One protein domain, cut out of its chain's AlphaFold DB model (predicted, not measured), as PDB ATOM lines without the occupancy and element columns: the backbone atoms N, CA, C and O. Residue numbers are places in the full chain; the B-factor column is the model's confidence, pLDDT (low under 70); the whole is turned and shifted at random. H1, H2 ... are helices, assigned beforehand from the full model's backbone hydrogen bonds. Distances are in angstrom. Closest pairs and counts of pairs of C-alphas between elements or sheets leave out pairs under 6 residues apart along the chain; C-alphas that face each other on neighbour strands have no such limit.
ATOM      1  N   GLN A  59     152.604 115.943 114.811       96.25
ATOM      2  CA  GLN A  59     152.391 114.810 113.904       96.25
ATOM      3  C   GLN A  59     153.575 113.832 113.897       96.25
ATOM      4  O   GLN A  59     153.376 112.626 113.986       96.25
ATOM      5  N   GLN A  60     154.814 114.329 113.868       97.00
ATOM      6  CA  GLN A  60     155.998 113.466 113.850       97.00
ATOM      7  C   GLN A  60     156.081 112.590 115.111       97.00
ATOM      8  O   GLN A  60     156.498 111.433 115.053       97.00
ATOM      9  N   LEU A  61     155.674 113.131 116.263       95.44
ATOM     10  CA  LEU A  61     155.583 112.359 117.498       95.44
ATOM     11  C   LEU A  61     154.531 111.247 117.381       95.44
ATOM     12  O   LEU A  61     154.827 110.109 117.741       95.44
ATOM     13  N   ARG A  62     153.347 111.550 116.836       95.69
ATOM     14  CA  ARG A  62     152.285 110.560 116.602       95.69
ATOM     15  C   ARG A  62     152.726 109.451 115.652       95.69
ATOM     16  O   ARG A  62     152.592 108.281 115.997       95.69
ATOM     17  N   GLU A  63     153.329 109.793 114.519       95.75
ATOM     18  CA  GLU A  63     153.863 108.823 113.554       95.75
ATOM     19  C   GLU A  63     154.889 107.882 114.205       95.75
ATOM     20  O   GLU A  63     154.798 106.656 114.088       95.75
ATOM     21  N   ASN A  64     155.838 108.441 114.961       96.31
ATOM     22  CA  ASN A  64     156.834 107.656 115.689       96.31
ATOM     23  C   ASN A  64     156.203 106.787 116.786       96.31
ATOM     24  O   ASN A  64     156.653 105.662 117.014       96.31
ATOM     25  N   TRP A  65     155.160 107.275 117.458       94.62
ATOM     26  CA  TRP A  65     154.445 106.526 118.487       94.62
ATOM     27  C   TRP A  65     153.719 105.314 117.897       94.62
ATOM     28  O   TRP A  65     153.936 104.188 118.351       94.62
ATOM     29  N   VAL A  66     152.942 105.518 116.828       95.38
ATOM     30  CA  VAL A  66     152.241 104.442 116.107       95.38
ATOM     31  C   VAL A  66     153.232 103.393 115.618       95.38
ATOM     32  O   VAL A  66     153.041 102.202 115.870       95.38
ATOM     33  N   LYS A  67     154.321 103.833 114.976       94.94
ATOM     34  CA  LYS A  67     155.347 102.946 114.426       94.94
ATOM     35  C   LYS A  67     156.085 102.159 115.505       94.94
ATOM     36  O   LYS A  67     156.303 100.962 115.348       94.94
ATOM     37  N   SER A  68     156.481 102.815 116.594       95.00
ATOM     38  CA  SER A  68     157.232 102.158 117.676       95.00
ATOM     39  C   SER A  68     156.394 101.129 118.435       95.00
ATOM     40  O   SER A  68     156.938 100.133 118.906       95.00
ATOM     41  N   SER A  69     155.080 101.347 118.513       92.94
ATOM     42  CA  SER A  69     154.149 100.487 119.247       92.94
ATOM     43  C   SER A  69     153.374  99.511 118.351       92.94
ATOM     44  O   SER A  69     152.540  98.764 118.856       92.94
ATOM     45  N   ASN A  70     153.645  99.500 117.039       94.94
ATOM     46  CA  ASN A  70     152.937  98.690 116.040       94.94
ATOM     47  C   ASN A  70     151.401  98.847 116.119       94.94
ATOM     48  O   ASN A  70     150.659  97.865 116.086       94.94
ATOM     49  N   LEU A  71     150.931 100.090 116.276       94.50
ATOM     50  CA  LEU A  71     149.509 100.410 116.483       94.50
ATOM     51  C   LEU A  71     148.763 100.749 115.189       94.50
ATOM     52  O   LEU A  71     147.564 101.003 115.239       94.50
ATOM     53  N   GLU A  72     149.452 100.765 114.048       95.38
ATOM     54  CA  GLU A  72     148.881 101.168 112.758       95.38
ATOM     55  C   GLU A  72     147.597 100.390 112.420       95.38
ATOM     56  O   GLU A  72     146.574 101.050 112.254       95.38
ATOM     57  N   PRO A  73     147.546  99.040 112.498       95.31
ATOM     58  CA  PRO A  73     146.318  98.300 112.184       95.31
ATOM     59  C   PRO A  73     145.151  98.625 113.127       95.31
ATOM     60  O   PRO A  73     143.993  98.630 112.721       95.31
ATOM     61  N   ILE A  74     145.450  98.909 114.400       93.12
ATOM     62  CA  ILE A  74     144.434  99.239 115.407       93.12
ATOM     63  C   ILE A  74     143.825 100.611 115.106       93.12
ATOM     64  O   ILE A  74     142.613 100.791 115.210       93.12
ATOM     65  N   TYR A  75     144.658 101.583 114.732       95.31
ATOM     66  CA  TYR A  75     144.190 102.925 114.396       95.31
ATOM     67  C   TYR A  75     143.558 103.007 113.002       95.31
ATOM     68  O   TYR A  75     142.667 103.829 112.813       95.31
ATOM     69  N   GLU A  76     143.930 102.136 112.060       95.56
ATOM     70  CA  GLU A  76     143.187 101.942 110.806       95.56
ATOM     71  C   GLU A  76     141.768 101.427 111.079       95.56
ATOM     72  O   GLU A  76     140.794 101.993 110.579       95.56
ATOM     73  N   GLU A  77     141.628 100.394 111.917       93.50
ATOM     74  CA  GLU A  77     140.320  99.845 112.289       93.50
ATOM     75  C   GLU A  77     139.464 100.889 113.019       93.50
ATOM     76  O   GLU A  77     138.307 101.108 112.654       93.50
ATOM     77  N   LEU A  78     140.032 101.571 114.019       93.69
ATOM     78  CA  LEU A  78     139.329 102.596 114.795       93.69
ATOM     79  C   LEU A  78     138.888 103.785 113.923       93.69
ATOM     80  O   LEU A  78     137.791 104.311 114.118       93.69
ATOM     81  N   GLY A  79     139.725 104.195 112.966       93.75
ATOM     82  CA  GLY A  79     139.465 105.312 112.058       93.75
ATOM     83  C   GLY A  79     138.461 104.999 110.953       93.75
ATOM     84  O   GLY A  79     137.798 105.913 110.462       93.75
ATOM     85  N   SER A  80     138.304 103.719 110.599       92.00
ATOM     86  CA  SER A  80     137.450 103.278 109.488       92.00
ATOM     87  C   SER A  80     135.983 103.701 109.630       92.00
ATOM     88  O   SER A  80     135.351 104.075 108.646       92.00
ATOM     89  N   GLU A  81     135.445 103.715 110.854       83.00
ATOM     90  CA  GLU A  81     134.055 104.117 111.120       83.00
ATOM     91  C   GLU A  81     133.831 105.632 111.037       83.00
ATOM     92  O   GLU A  81     132.689 106.079 110.936       83.00
ATOM     93  N   LEU A  82     134.907 106.419 111.099       84.25
ATOM     94  CA  LEU A  82     134.876 107.881 111.105       84.25
ATOM     95  C   LEU A  82     135.474 108.501 109.832       84.25
ATOM     96  O   LEU A  82     135.538 109.725 109.748       84.25
ATOM     97  N   ASP A  83     135.899 107.679 108.866       92.06
ATOM     98  CA  ASP A  83     136.605 108.106 107.646       92.06
ATOM     99  C   ASP A  83     137.850 108.967 107.953       92.06
ATOM    100  O   ASP A  83     138.096 110.016 107.357       92.06
ATOM    101  N   LEU A  84     138.628 108.540 108.955       95.25
ATOM    102  CA  LEU A  84     139.834 109.233 109.410       95.25
ATOM    103  C   LEU A  84     141.103 108.474 109.012       95.25
ATOM    104  O   LEU A  84     141.155 107.246 109.033       95.25
ATOM    105  N   SER A  85     142.172 109.220 108.720       96.38
ATOM    106  CA  SER A  85     143.514 108.642 108.601       96.38
ATOM    107  C   SER A  85     144.004 108.110 109.953       96.38
ATOM    108  O   SER A  85     143.509 108.517 111.006       96.38
ATOM    109  N   VAL A  86     145.024 107.247 109.951       95.31
ATOM    110  CA  VAL A  86     145.672 106.753 111.182       95.31
ATOM    111  C   VAL A  86     146.122 107.905 112.087       95.31
ATOM    112  O   VAL A  86     145.855 107.890 113.287       95.31
ATOM    113  N   ASP A  87     146.752 108.932 111.510       95.88
ATOM    114  CA  ASP A  87     147.223 110.103 112.256       95.88
ATOM    115  C   ASP A  87     146.068 110.893 112.889       95.88
ATOM    116  O   ASP A  87     146.101 111.197 114.084       95.88
ATOM    117  N   ALA A  88     145.015 111.170 112.110       95.69
ATOM    118  CA  ALA A  88     143.834 111.874 112.601       95.69
ATOM    119  C   ALA A  88     143.097 111.055 113.672       95.69
ATOM    120  O   ALA A  88     142.632 111.605 114.670       95.69
ATOM    121  N   THR A  89     143.046 109.733 113.512       95.94
ATOM    122  CA  THR A  89     142.428 108.822 114.478       95.94
ATOM    123  C   THR A  89     143.194 108.814 115.794       95.94
ATOM    124  O   THR A  89     142.575 108.955 116.845       95.94
ATOM    125  N   LEU A  90     144.529 108.722 115.769       95.44
ATOM    126  CA  LEU A  90     145.339 108.824 116.985       95.44
ATOM    127  C   LEU A  90     145.176 110.198 117.653       95.44
ATOM    128  O   LEU A  90     145.117 110.286 118.880       95.44
ATOM    129  N   GLN A  91     145.077 111.277 116.874       95.75
ATOM    130  CA  GLN A  91     144.833 112.613 117.419       95.75
ATOM    131  C   GLN A  91     143.475 112.690 118.143       95.75
ATOM    132  O   GLN A  91     143.413 113.187 119.269       95.75
ATOM    133  N   VAL A  92     142.406 112.155 117.542       95.25
ATOM    134  CA  VAL A  92     141.066 112.085 118.153       95.25
ATOM    135  C   VAL A  92     141.057 111.176 119.382       95.25
ATOM    136  O   VAL A  92     140.555 111.581 120.429       95.25
ATOM    137  N   ASP A  93     141.657 109.988 119.296       95.00
ATOM    138  CA  ASP A  93     141.772 109.050 120.416       95.00
ATOM    139  C   ASP A  93     142.534 109.673 121.591       95.00
ATOM    140  O   ASP A  93     142.113 109.538 122.735       95.00
ATOM    141  N   THR A  94     143.589 110.451 121.324       94.94
ATOM    142  CA  THR A  94     144.305 111.203 122.366       94.94
ATOM    143  C   THR A  94     143.362 112.170 123.088       94.94
ATOM    144  O   THR A  94     143.316 112.185 124.317       94.94
ATOM    145  N   ILE A  95     142.540 112.933 122.356       94.56
ATOM    146  CA  ILE A  95     141.532 113.819 122.961       94.56
ATOM    147  C   ILE A  95     140.505 113.022 123.772       94.56
ATOM    148  O   ILE A  95     140.131 113.432 124.875       94.56
ATOM    149  N   CYS A  96     140.060 111.872 123.267       95.12
ATOM    150  CA  CYS A  96     139.147 111.008 124.003       95.12
ATOM    151  C   CYS A  96     139.775 110.504 125.310       95.12
ATOM    152  O   CYS A  96     139.144 110.584 126.363       95.12
ATOM    153  N   GLN A  97     141.033 110.068 125.283       93.44
ATOM    154  CA  GLN A  97     141.761 109.626 126.470       93.44
ATOM    155  C   GLN A  97     141.927 110.742 127.513       93.44
ATOM    156  O   GLN A  97     141.806 110.468 128.709       93.44
ATOM    157  N   ILE A  98     142.137 111.999 127.094       93.81
ATOM    158  CA  ILE A  98     142.165 113.156 128.007       93.81
ATOM    159  C   ILE A  98     140.839 113.265 128.763       93.81
ATOM    160  O   ILE A  98     140.827 113.320 129.994       93.81
ATOM    161  N   TRP A  99     139.712 113.249 128.044       94.81
ATOM    162  CA  TRP A  99     138.385 113.312 128.659       94.81
ATOM    163  C   TRP A  99     138.115 112.124 129.580       94.81
ATOM    164  O   TRP A  99     137.622 112.314 130.691       94.81
ATOM    165  N   MET A 100     138.495 110.909 129.177       95.50
ATOM    166  CA  MET A 100     138.365 109.731 130.035       95.50
ATOM    167  C   MET A 100     139.160 109.880 131.337       95.50
ATOM    168  O   MET A 100     138.644 109.567 132.411       95.50
ATOM    169  N   ARG A 101     140.382 110.421 131.264       93.31
ATOM    170  CA  ARG A 101     141.234 110.660 132.435       93.31
ATOM    171  C   ARG A 101     140.639 111.723 133.354       93.31
ATOM    172  O   ARG A 101     140.720 111.573 134.572       93.31
ATOM    173  N   LEU A 102     140.029 112.767 132.790       93.56
ATOM    174  CA  LEU A 102     139.326 113.802 133.552       93.56
ATOM    175  C   LEU A 102     138.123 113.221 134.301       93.56
ATOM    176  O   LEU A 102     138.018 113.412 135.512       93.56
ATOM    177  N   HIS A 103     137.264 112.457 133.624       95.56
ATOM    178  CA  HIS A 103     136.105 111.823 134.260       95.56
ATOM    179  C   HIS A 103     136.511 110.796 135.313       95.56
ATOM    180  O   HIS A 103     135.906 110.745 136.382       95.56
ATOM    181  N   TRP A 104     137.561 110.014 135.053       95.50
ATOM    182  CA  TRP A 104     138.119 109.100 136.043       95.50
ATOM    183  C   TRP A 104     138.660 109.855 137.261       95.50
ATOM    184  O   TRP A 104     138.343 109.507 138.394       95.50
ATOM    185  N   GLY A 105     139.428 110.926 137.044       92.81
ATOM    186  CA  GLY A 105     139.949 111.766 138.120       92.81
ATOM    187  C   GLY A 105     138.838 112.377 138.974       92.81
ATOM    188  O   GLY A 105     138.938 112.359 140.200       92.81
ATOM    189  N   GLN A 106     137.761 112.848 138.338       93.38
ATOM    190  CA  GLN A 106     136.569 113.343 139.023       93.38
ATOM    191  C   GLN A 106     135.868 112.223 139.805       93.38
ATOM    192  O   GLN A 106     135.570 112.392 140.980       93.38
ATOM    193  N   PHE A 107     135.673 111.048 139.204       95.81
ATOM    194  CA  PHE A 107     135.078 109.893 139.883       95.81
ATOM    195  C   PHE A 107     135.838 109.506 141.160       95.81
ATOM    196  O   PHE A 107     135.224 109.199 142.178       95.81
ATOM    197  N   GLN A 108     137.173 109.563 141.129       92.44
ATOM    198  CA  GLN A 108     138.019 109.246 142.283       92.44
ATOM    199  C   GLN A 108     138.004 110.325 143.378       92.44
ATOM    200  O   GLN A 108     138.372 110.032 144.517       92.44
ATOM    201  N   SER A 109     137.631 111.567 143.054       90.00
ATOM    202  CA  SER A 109     137.655 112.699 143.989       90.00
ATOM    203  C   SER A 109     136.286 113.071 144.558       90.00
ATOM    204  O   SER A 109     136.230 113.818 145.537       90.00
ATOM    205  N   ILE A 110     135.194 112.555 143.988       92.00
ATOM    206  CA  ILE A 110     133.835 112.834 144.456       92.00
ATOM    207  C   ILE A 110     133.637 112.345 145.893       92.00
ATOM    208  O   ILE A 110     133.928 111.201 146.243       92.00
ATOM    209  N   THR A 111     133.083 113.231 146.721       86.81
ATOM    210  CA  THR A 111     132.773 112.958 148.135       86.81
ATOM    211  C   THR A 111     131.290 113.101 148.473       86.81
ATOM    212  O   THR A 111     130.881 112.680 149.554       86.81
ATOM    213  N   VAL A 112     130.483 113.648 147.556       92.88
ATOM    214  CA  VAL A 112     129.050 113.902 147.755       92.88
ATOM    215  C   VAL A 112     128.201 113.281 146.631       92.88
ATOM    216  O   VAL A 112     128.650 113.237 145.482       92.88
ATOM    217  N   PRO A 113     126.990 112.769 146.927       92.94
ATOM    218  CA  PRO A 113     126.138 112.114 145.928       92.94
ATOM    219  C   PRO A 113     125.702 113.012 144.766       92.94
ATOM    220  O   PRO A 113     125.490 112.519 143.660       92.94
ATOM    221  N   GLU A 114     125.550 114.313 145.003       93.75
ATOM    222  CA  GLU A 114     125.138 115.288 143.994       93.75
ATOM    223  C   GLU A 114     126.156 115.345 142.846       93.75
ATOM    224  O   GLU A 114     125.787 115.140 141.691       93.75
ATOM    225  N   ASP A 115     127.444 115.476 143.173       94.81
ATOM    226  CA  ASP A 115     128.531 115.485 142.188       94.81
ATOM    227  C   ASP A 115     128.620 114.156 141.419       94.81
ATOM    228  O   ASP A 115     128.963 114.133 140.235       94.81
ATOM    229  N   LEU A 116     128.282 113.034 142.072       95.12
ATOM    230  CA  LEU A 116     128.227 111.724 141.416       95.12
ATOM    231  C   LEU A 116     127.110 111.656 140.377       95.12
ATOM    232  O   LEU A 116     127.317 111.116 139.289       95.12
ATOM    233  N   ASN A 117     125.940 112.210 140.689       94.62
ATOM    234  CA  ASN A 117     124.819 112.271 139.755       94.62
ATOM    235  C   ASN A 117     125.116 113.206 138.575       94.62
ATOM    236  O   ASN A 117     124.742 112.902 137.440       94.62
ATOM    237  N   ASP A 118     125.813 114.311 138.821       94.62
ATOM    238  CA  ASP A 118     126.264 115.232 137.777       94.62
ATOM    239  C   ASP A 118     127.253 114.553 136.833       94.62
ATOM    240  O   ASP A 118     127.043 114.547 135.616       94.62
ATOM    241  N   LEU A 119     128.269 113.887 137.390       96.44
ATOM    242  CA  LEU A 119     129.217 113.112 136.599       96.44
ATOM    243  C   LEU A 119     128.513 111.992 135.827       96.44
ATOM    244  O   LEU A 119     128.825 111.776 134.659       96.44
ATOM    245  N   LYS A 120     127.537 111.307 136.437       96.25
ATOM    246  CA  LYS A 120     126.781 110.239 135.771       96.25
ATOM    247  C   LYS A 120     126.067 110.761 134.524       96.25
ATOM    248  O   LYS A 120     126.131 110.118 133.482       96.25
ATOM    249  N   ARG A 121     125.416 111.927 134.608       95.00
ATOM    250  CA  ARG A 121     124.739 112.559 133.461       95.00
ATOM    251  C   ARG A 121     125.721 112.938 132.358       95.00
ATOM    252  O   ARG A 121     125.440 112.701 131.186       95.00
ATOM    253  N   LEU A 122     126.867 113.501 132.738       94.88
ATOM    254  CA  LEU A 122     127.903 113.889 131.789       94.88
ATOM    255  C   LEU A 122     128.466 112.660 131.073       94.88
ATOM    256  O   LEU A 122     128.464 112.618 129.847       94.88
ATOM    257  N   VAL A 123     128.873 111.636 131.821       96.19
ATOM    258  CA  VAL A 123     129.399 110.379 131.277       96.19
ATOM    259  C   VAL A 123     128.368 109.675 130.397       96.19
ATOM    260  O   VAL A 123     128.709 109.243 129.301       96.19
ATOM    261  N   ALA A 124     127.099 109.622 130.807       95.94
ATOM    262  CA  ALA A 124     126.042 109.051 129.981       95.94
ATOM    263  C   ALA A 124     125.972 109.733 128.604       95.94
ATOM    264  O   ALA A 124     126.014 109.057 127.581       95.94
ATOM    265  N   ALA A 125     125.949 111.066 128.553       94.00
ATOM    266  CA  ALA A 125     125.915 111.793 127.285       94.00
ATOM    267  C   ALA A 125     127.212 111.625 126.477       94.00
ATOM    268  O   ALA A 125     127.168 111.361 125.277       94.00
ATOM    269  N   PHE A 126     128.366 111.759 127.133       93.50
ATOM    270  CA  PHE A 126     129.660 111.812 126.457       93.50
ATOM    271  C   PHE A 126     130.054 110.465 125.851       93.50
ATOM    272  O   PHE A 126     130.636 110.450 124.778       93.50
ATOM    273  N   TYR A 127     129.725 109.343 126.503       96.38
ATOM    274  CA  TYR A 127     130.126 107.997 126.069       96.38
ATOM    275  C   TYR A 127     129.078 107.287 125.202       96.38
ATOM    276  O   TYR A 127     129.369 106.224 124.660       96.38
ATOM    277  N   SER A 128     127.884 107.865 125.035       94.62
ATOM    278  CA  SER A 128     126.816 107.274 124.211       94.62
ATOM    279  C   SER A 128     127.014 107.453 122.702       94.62
ATOM    280  O   SER A 128     126.296 106.832 121.924       94.62
ATOM    281  N   GLY A 129     127.945 108.309 122.269       91.62
ATOM    282  CA  GLY A 129     128.132 108.629 120.856       91.62
ATOM    283  C   GLY A 129     129.597 108.669 120.412       91.62
ATOM    284  O   GLY A 129     130.500 108.827 121.246       91.62
ATOM    285  N   PRO A 130     129.855 108.570 119.093       93.94
ATOM    286  CA  PRO A 130     131.185 108.788 118.546       93.94
ATOM    287  C   PRO A 130     131.666 110.237 118.765       93.94
ATOM    288  O   PRO A 130     130.848 111.157 118.803       93.94
ATOM    289  N   PRO A 131     132.987 110.469 118.881       94.50
ATOM    290  CA  PRO A 131     134.057 109.467 118.804       94.50
ATOM    291  C   PRO A 131     134.284 108.700 120.119       94.50
ATOM    292  O   PRO A 131     134.996 107.695 120.128       94.50
ATOM    293  N   MET A 132     133.694 109.151 121.228       95.81
ATOM    294  CA  MET A 132     133.998 108.637 122.563       95.81
ATOM    295  C   MET A 132     133.571 107.181 122.756       95.81
ATOM    296  O   MET A 132     134.345 106.411 123.315       95.81
ATOM    297  N   SER A 133     132.393 106.783 122.266       95.19
ATOM    298  CA  SER A 133     131.934 105.386 122.315       95.19
ATOM    299  C   SER A 133     132.944 104.436 121.661       95.19
ATOM    300  O   SER A 133     133.284 103.389 122.209       95.19
ATOM    301  N   ASN A 134     133.488 104.841 120.511       94.44
ATOM    302  CA  ASN A 134     134.430 104.040 119.739       94.44
ATOM    303  C   ASN A 134     135.780 103.957 120.446       94.44
ATOM    304  O   ASN A 134     136.334 102.871 120.594       94.44
ATOM    305  N   CYS A 135     136.285 105.089 120.940       95.31
ATOM    306  CA  CYS A 135     137.532 105.114 121.694       95.31
ATOM    307  C   CYS A 135     137.398 104.333 123.010       95.31
ATOM    308  O   CYS A 135     138.314 103.622 123.402       95.31
ATOM    309  N   TRP A 136     136.253 104.399 123.688       96.25
ATOM    310  CA  TRP A 136     136.023 103.658 124.928       96.25
ATOM    311  C   TRP A 136     136.120 102.141 124.726       96.25
ATOM    312  O   TRP A 136     136.789 101.458 125.506       96.25
ATOM    313  N   GLU A 137     135.506 101.635 123.655       94.06
ATOM    314  CA  GLU A 137     135.414 100.201 123.373       94.06
ATOM    315  C   GLU A 137     136.640  99.634 122.646       94.06
ATOM    316  O   GLU A 137     137.123  98.551 122.988       94.06
ATOM    317  N   LYS A 138     137.158 100.355 121.646       93.00
ATOM    318  CA  LYS A 138     138.117  99.813 120.672       93.00
ATOM    319  C   LYS A 138     139.537 100.348 120.825       93.00
ATOM    320  O   LYS A 138     140.469  99.686 120.375       93.00
ATOM    321  N   SER A 139     139.726 101.503 121.472       94.19
ATOM    322  CA  SER A 139     141.065 102.082 121.654       94.19
ATOM    323  C   SER A 139     142.008 101.084 122.343       94.19
ATOM    324  O   SER A 139     141.587 100.351 123.254       94.19
ATOM    325  N   PRO A 140     143.306 101.068 121.980       91.94
ATOM    326  CA  PRO A 140     144.301 100.287 122.711       91.94
ATOM    327  C   PRO A 140     144.335 100.653 124.203       91.94
ATOM    328  O   PRO A 140     144.604  99.785 125.037       91.94
ATOM    329  N   TYR A 141     143.988 101.900 124.537       91.38
ATOM    330  CA  TYR A 141     144.045 102.458 125.886       91.38
ATOM    331  C   TYR A 141     142.687 102.927 126.421       91.38
ATOM    332  O   TYR A 141     142.663 103.701 127.369       91.38
ATOM    333  N   GLY A 142     141.567 102.492 125.830       91.94
ATOM    334  CA  GLY A 142     140.213 102.871 126.254       91.94
ATOM    335  C   GLY A 142     139.858 102.339 127.648       91.94
ATOM    336  O   GLY A 142     140.588 102.512 128.622       91.94
ATOM    337  N   LYS A 143     138.753 101.606 127.791       95.31
ATOM    338  CA  LYS A 143     138.343 101.085 129.112       95.31
ATOM    339  C   LYS A 143     139.372 100.194 129.821       95.31
ATOM    340  O   LYS A 143     139.349 100.075 131.041       95.31
ATOM    341  N   LYS A 144     140.311  99.610 129.069       93.62
ATOM    342  CA  LYS A 144     141.332  98.655 129.541       93.62
ATOM    343  C   LYS A 144     142.295  99.215 130.596       93.62
ATOM    344  O   LYS A 144     142.855  98.429 131.353       93.62
ATOM    345  N   ILE A 145     142.524 100.531 130.633       93.25
ATOM    346  CA  ILE A 145     143.504 101.142 131.552       93.25
ATOM    347  C   ILE A 145     142.881 101.651 132.856       93.25
ATOM    348  O   ILE A 145     143.610 102.056 133.762       93.25
ATOM    349  N   TYR A 146     141.551 101.659 132.950       95.31
ATOM    350  CA  TYR A 146     140.831 102.194 134.099       95.31
ATOM    351  C   TYR A 146     140.427 101.092 135.075       95.31
ATOM    352  O   TYR A 146     140.295  99.921 134.719       95.31
ATOM    353  N   ASP A 147     140.234 101.465 136.341       94.69
ATOM    354  CA  ASP A 147     139.833 100.501 137.358       94.69
ATOM    355  C   ASP A 147     138.400  99.980 137.114       94.69
ATOM    356  O   ASP A 147     137.544 100.714 136.609       94.69
ATOM    357  N   PRO A 148     138.090  98.733 137.523       97.06
ATOM    358  CA  PRO A 148     136.791  98.124 137.244       97.06
ATOM    359  C   PRO A 148     135.587  98.892 137.801       97.06
ATOM    360  O   PRO A 148     134.485  98.749 137.273       97.06
ATOM    361  N   LYS A 149     135.757  99.692 138.867       97.12
ATOM    362  CA  LYS A 149     134.642 100.462 139.439       97.12
ATOM    363  C   LYS A 149     134.271 101.619 138.526       97.12
ATOM    364  O   LYS A 149     133.085 101.834 138.300       97.12
ATOM    365  N   PHE A 150     135.266 102.324 137.993       97.44
ATOM    366  CA  PHE A 150     135.024 103.378 137.015       97.44
ATOM    367  C   PHE A 150     134.448 102.819 135.712       97.44
ATOM    368  O   PHE A 150     133.470 103.362 135.210       97.44
ATOM    369  N   VAL A 151     134.988 101.704 135.205       97.75
ATOM    370  CA  VAL A 151     134.454 101.049 133.996       97.75
ATOM    371  C   VAL A 151     132.976 100.716 134.175       97.75
ATOM    372  O   VAL A 151     132.151 101.132 133.365       97.75
ATOM    373  N   LYS A 152     132.624 100.058 135.287       97.38
ATOM    374  CA  LYS A 152     131.231  99.745 135.603       97.38
ATOM    375  C   LYS A 152     130.365 101.001 135.716       97.38
ATOM    376  O   LYS A 152     129.250 101.013 135.217       97.38
ATOM    377  N   PHE A 153     130.863 102.057 136.358       97.31
ATOM    378  CA  PHE A 153     130.136 103.320 136.482       97.31
ATOM    379  C   PHE A 153     129.793 103.931 135.116       97.31
ATOM    380  O   PHE A 153     128.660 104.370 134.919       97.31
ATOM    381  N   VAL A 154     130.742 103.928 134.174       97.12
ATOM    382  CA  VAL A 154     130.523 104.409 132.802       97.12
ATOM    383  C   VAL A 154     129.499 103.537 132.078       97.12
ATOM    384  O   VAL A 154     128.537 104.064 131.523       97.12
ATOM    385  N   GLU A 155     129.664 102.213 132.121       96.50
ATOM    386  CA  GLU A 155     128.759 101.274 131.447       96.50
ATOM    387  C   GLU A 155     127.328 101.362 132.011       96.50
ATOM    388  O   GLU A 155     126.368 101.473 131.248       96.50
ATOM    389  N   ASP A 156     127.171 101.422 133.338       96.44
ATOM    390  CA  ASP A 156     125.875 101.605 134.000       96.44
ATOM    391  C   ASP A 156     125.231 102.950 133.616       96.44
ATOM    392  O   ASP A 156     124.019 103.023 133.405       96.44
ATOM    393  N   ALA A 157     126.023 104.024 133.511       95.12
ATOM    394  CA  ALA A 157     125.526 105.336 133.107       95.12
ATOM    395  C   ALA A 157     124.956 105.310 131.683       95.12
ATOM    396  O   ALA A 157     123.815 105.737 131.488       95.12
ATOM    397  N   VAL A 158     125.706 104.749 130.731       94.31
ATOM    398  CA  VAL A 158     125.316 104.648 129.315       94.31
ATOM    399  C   VAL A 158     124.099 103.737 129.126       94.31
ATOM    400  O   VAL A 158     123.179 104.086 128.386       94.31
ATOM    401  N   MET A 159     124.027 102.605 129.839       90.06
ATOM    402  CA  MET A 159     122.860 101.712 129.783       90.06
ATOM    403  C   MET A 159     121.578 102.405 130.263       90.06
ATOM    404  O   MET A 159     120.524 102.223 129.661       90.06
ATOM    405  N   THR A 160     121.657 103.226 131.317       79.19
ATOM    406  CA  THR A 160     120.479 103.935 131.855       79.19
ATOM    407  C   THR A 160     120.006 105.124 131.020       79.19
ATOM    408  O   THR A 160     118.883 105.570 131.216       79.19
ATOM    409  N   SER A 161     120.826 105.655 130.109       70.88
ATOM    410  CA  SER A 161     120.411 106.730 129.194       70.88
ATOM    411  C   SER A 161     119.776 106.232 127.896       70.88
ATOM    412  O   SER A 161     119.182 107.030 127.178       70.88
ATOM    413  N   GLY A 162     119.918 104.940 127.578       57.91
ATOM    414  CA  GLY A 162     119.331 104.312 126.389       57.91
ATOM    415  C   GLY A 162     117.918 103.744 126.583       57.91
ATOM    416  O   GLY A 162     117.357 103.214 125.625       57.91
ATOM    417  N   SER A 163     117.365 103.824 127.800       45.53
ATOM    418  CA  SER A 163     116.004 103.405 128.179       45.53
ATOM    419  C   SER A 163     115.091 104.600 128.412       45.53
ATOM    420  O   SER A 163     113.929 104.551 127.960       45.53
TER     421      SER A 163
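AT A GLANCE: This is residues 59 to 163 of the 163 residues of an uncharacterized protein of Boseongicola sp (UniProt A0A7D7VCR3). What shape appears? H1 and H2 pack at the first end of the long helix H3, H4 folds back from its other end as a hairpin, H5 packs on H3 between, and H6 packs on H4. What builds it? The printed part has 105 residues with six named helices, H1 to H6 in order, and no named strand: all helix, compact, radius of gyration of the C-alphas 14.8 A, spans 44 by 28 by 20 A.

IN THESE COORDINATES: Where are the helices? H1 is residues 59 to 69, H2 72 to 80, H3 86 to 109 at 34.3 A, H4 113 to 127, H5 132 to 138 and H6 148 to 161. Which anchors help? H1 begins at C-alpha 59 (152.391, 114.810, 113.904); H6 ends at C-alpha 161 (120.411, 106.730, 129.194).

HOW THE PARTS SIT: What meets the hub, H3? It touches H1, H2, H4 and H5; the closest C-alphas of H2 and H3, Gly 79 and Thr 89, are 5.2 A apart. Do backbones hold? In all six helices every O i to N i+4 pair is within hydrogen-bond range.

THE WHOLE: Is it cut? The printed part has no cut. Where is confidence low? Residues 162 to 163 are under 70.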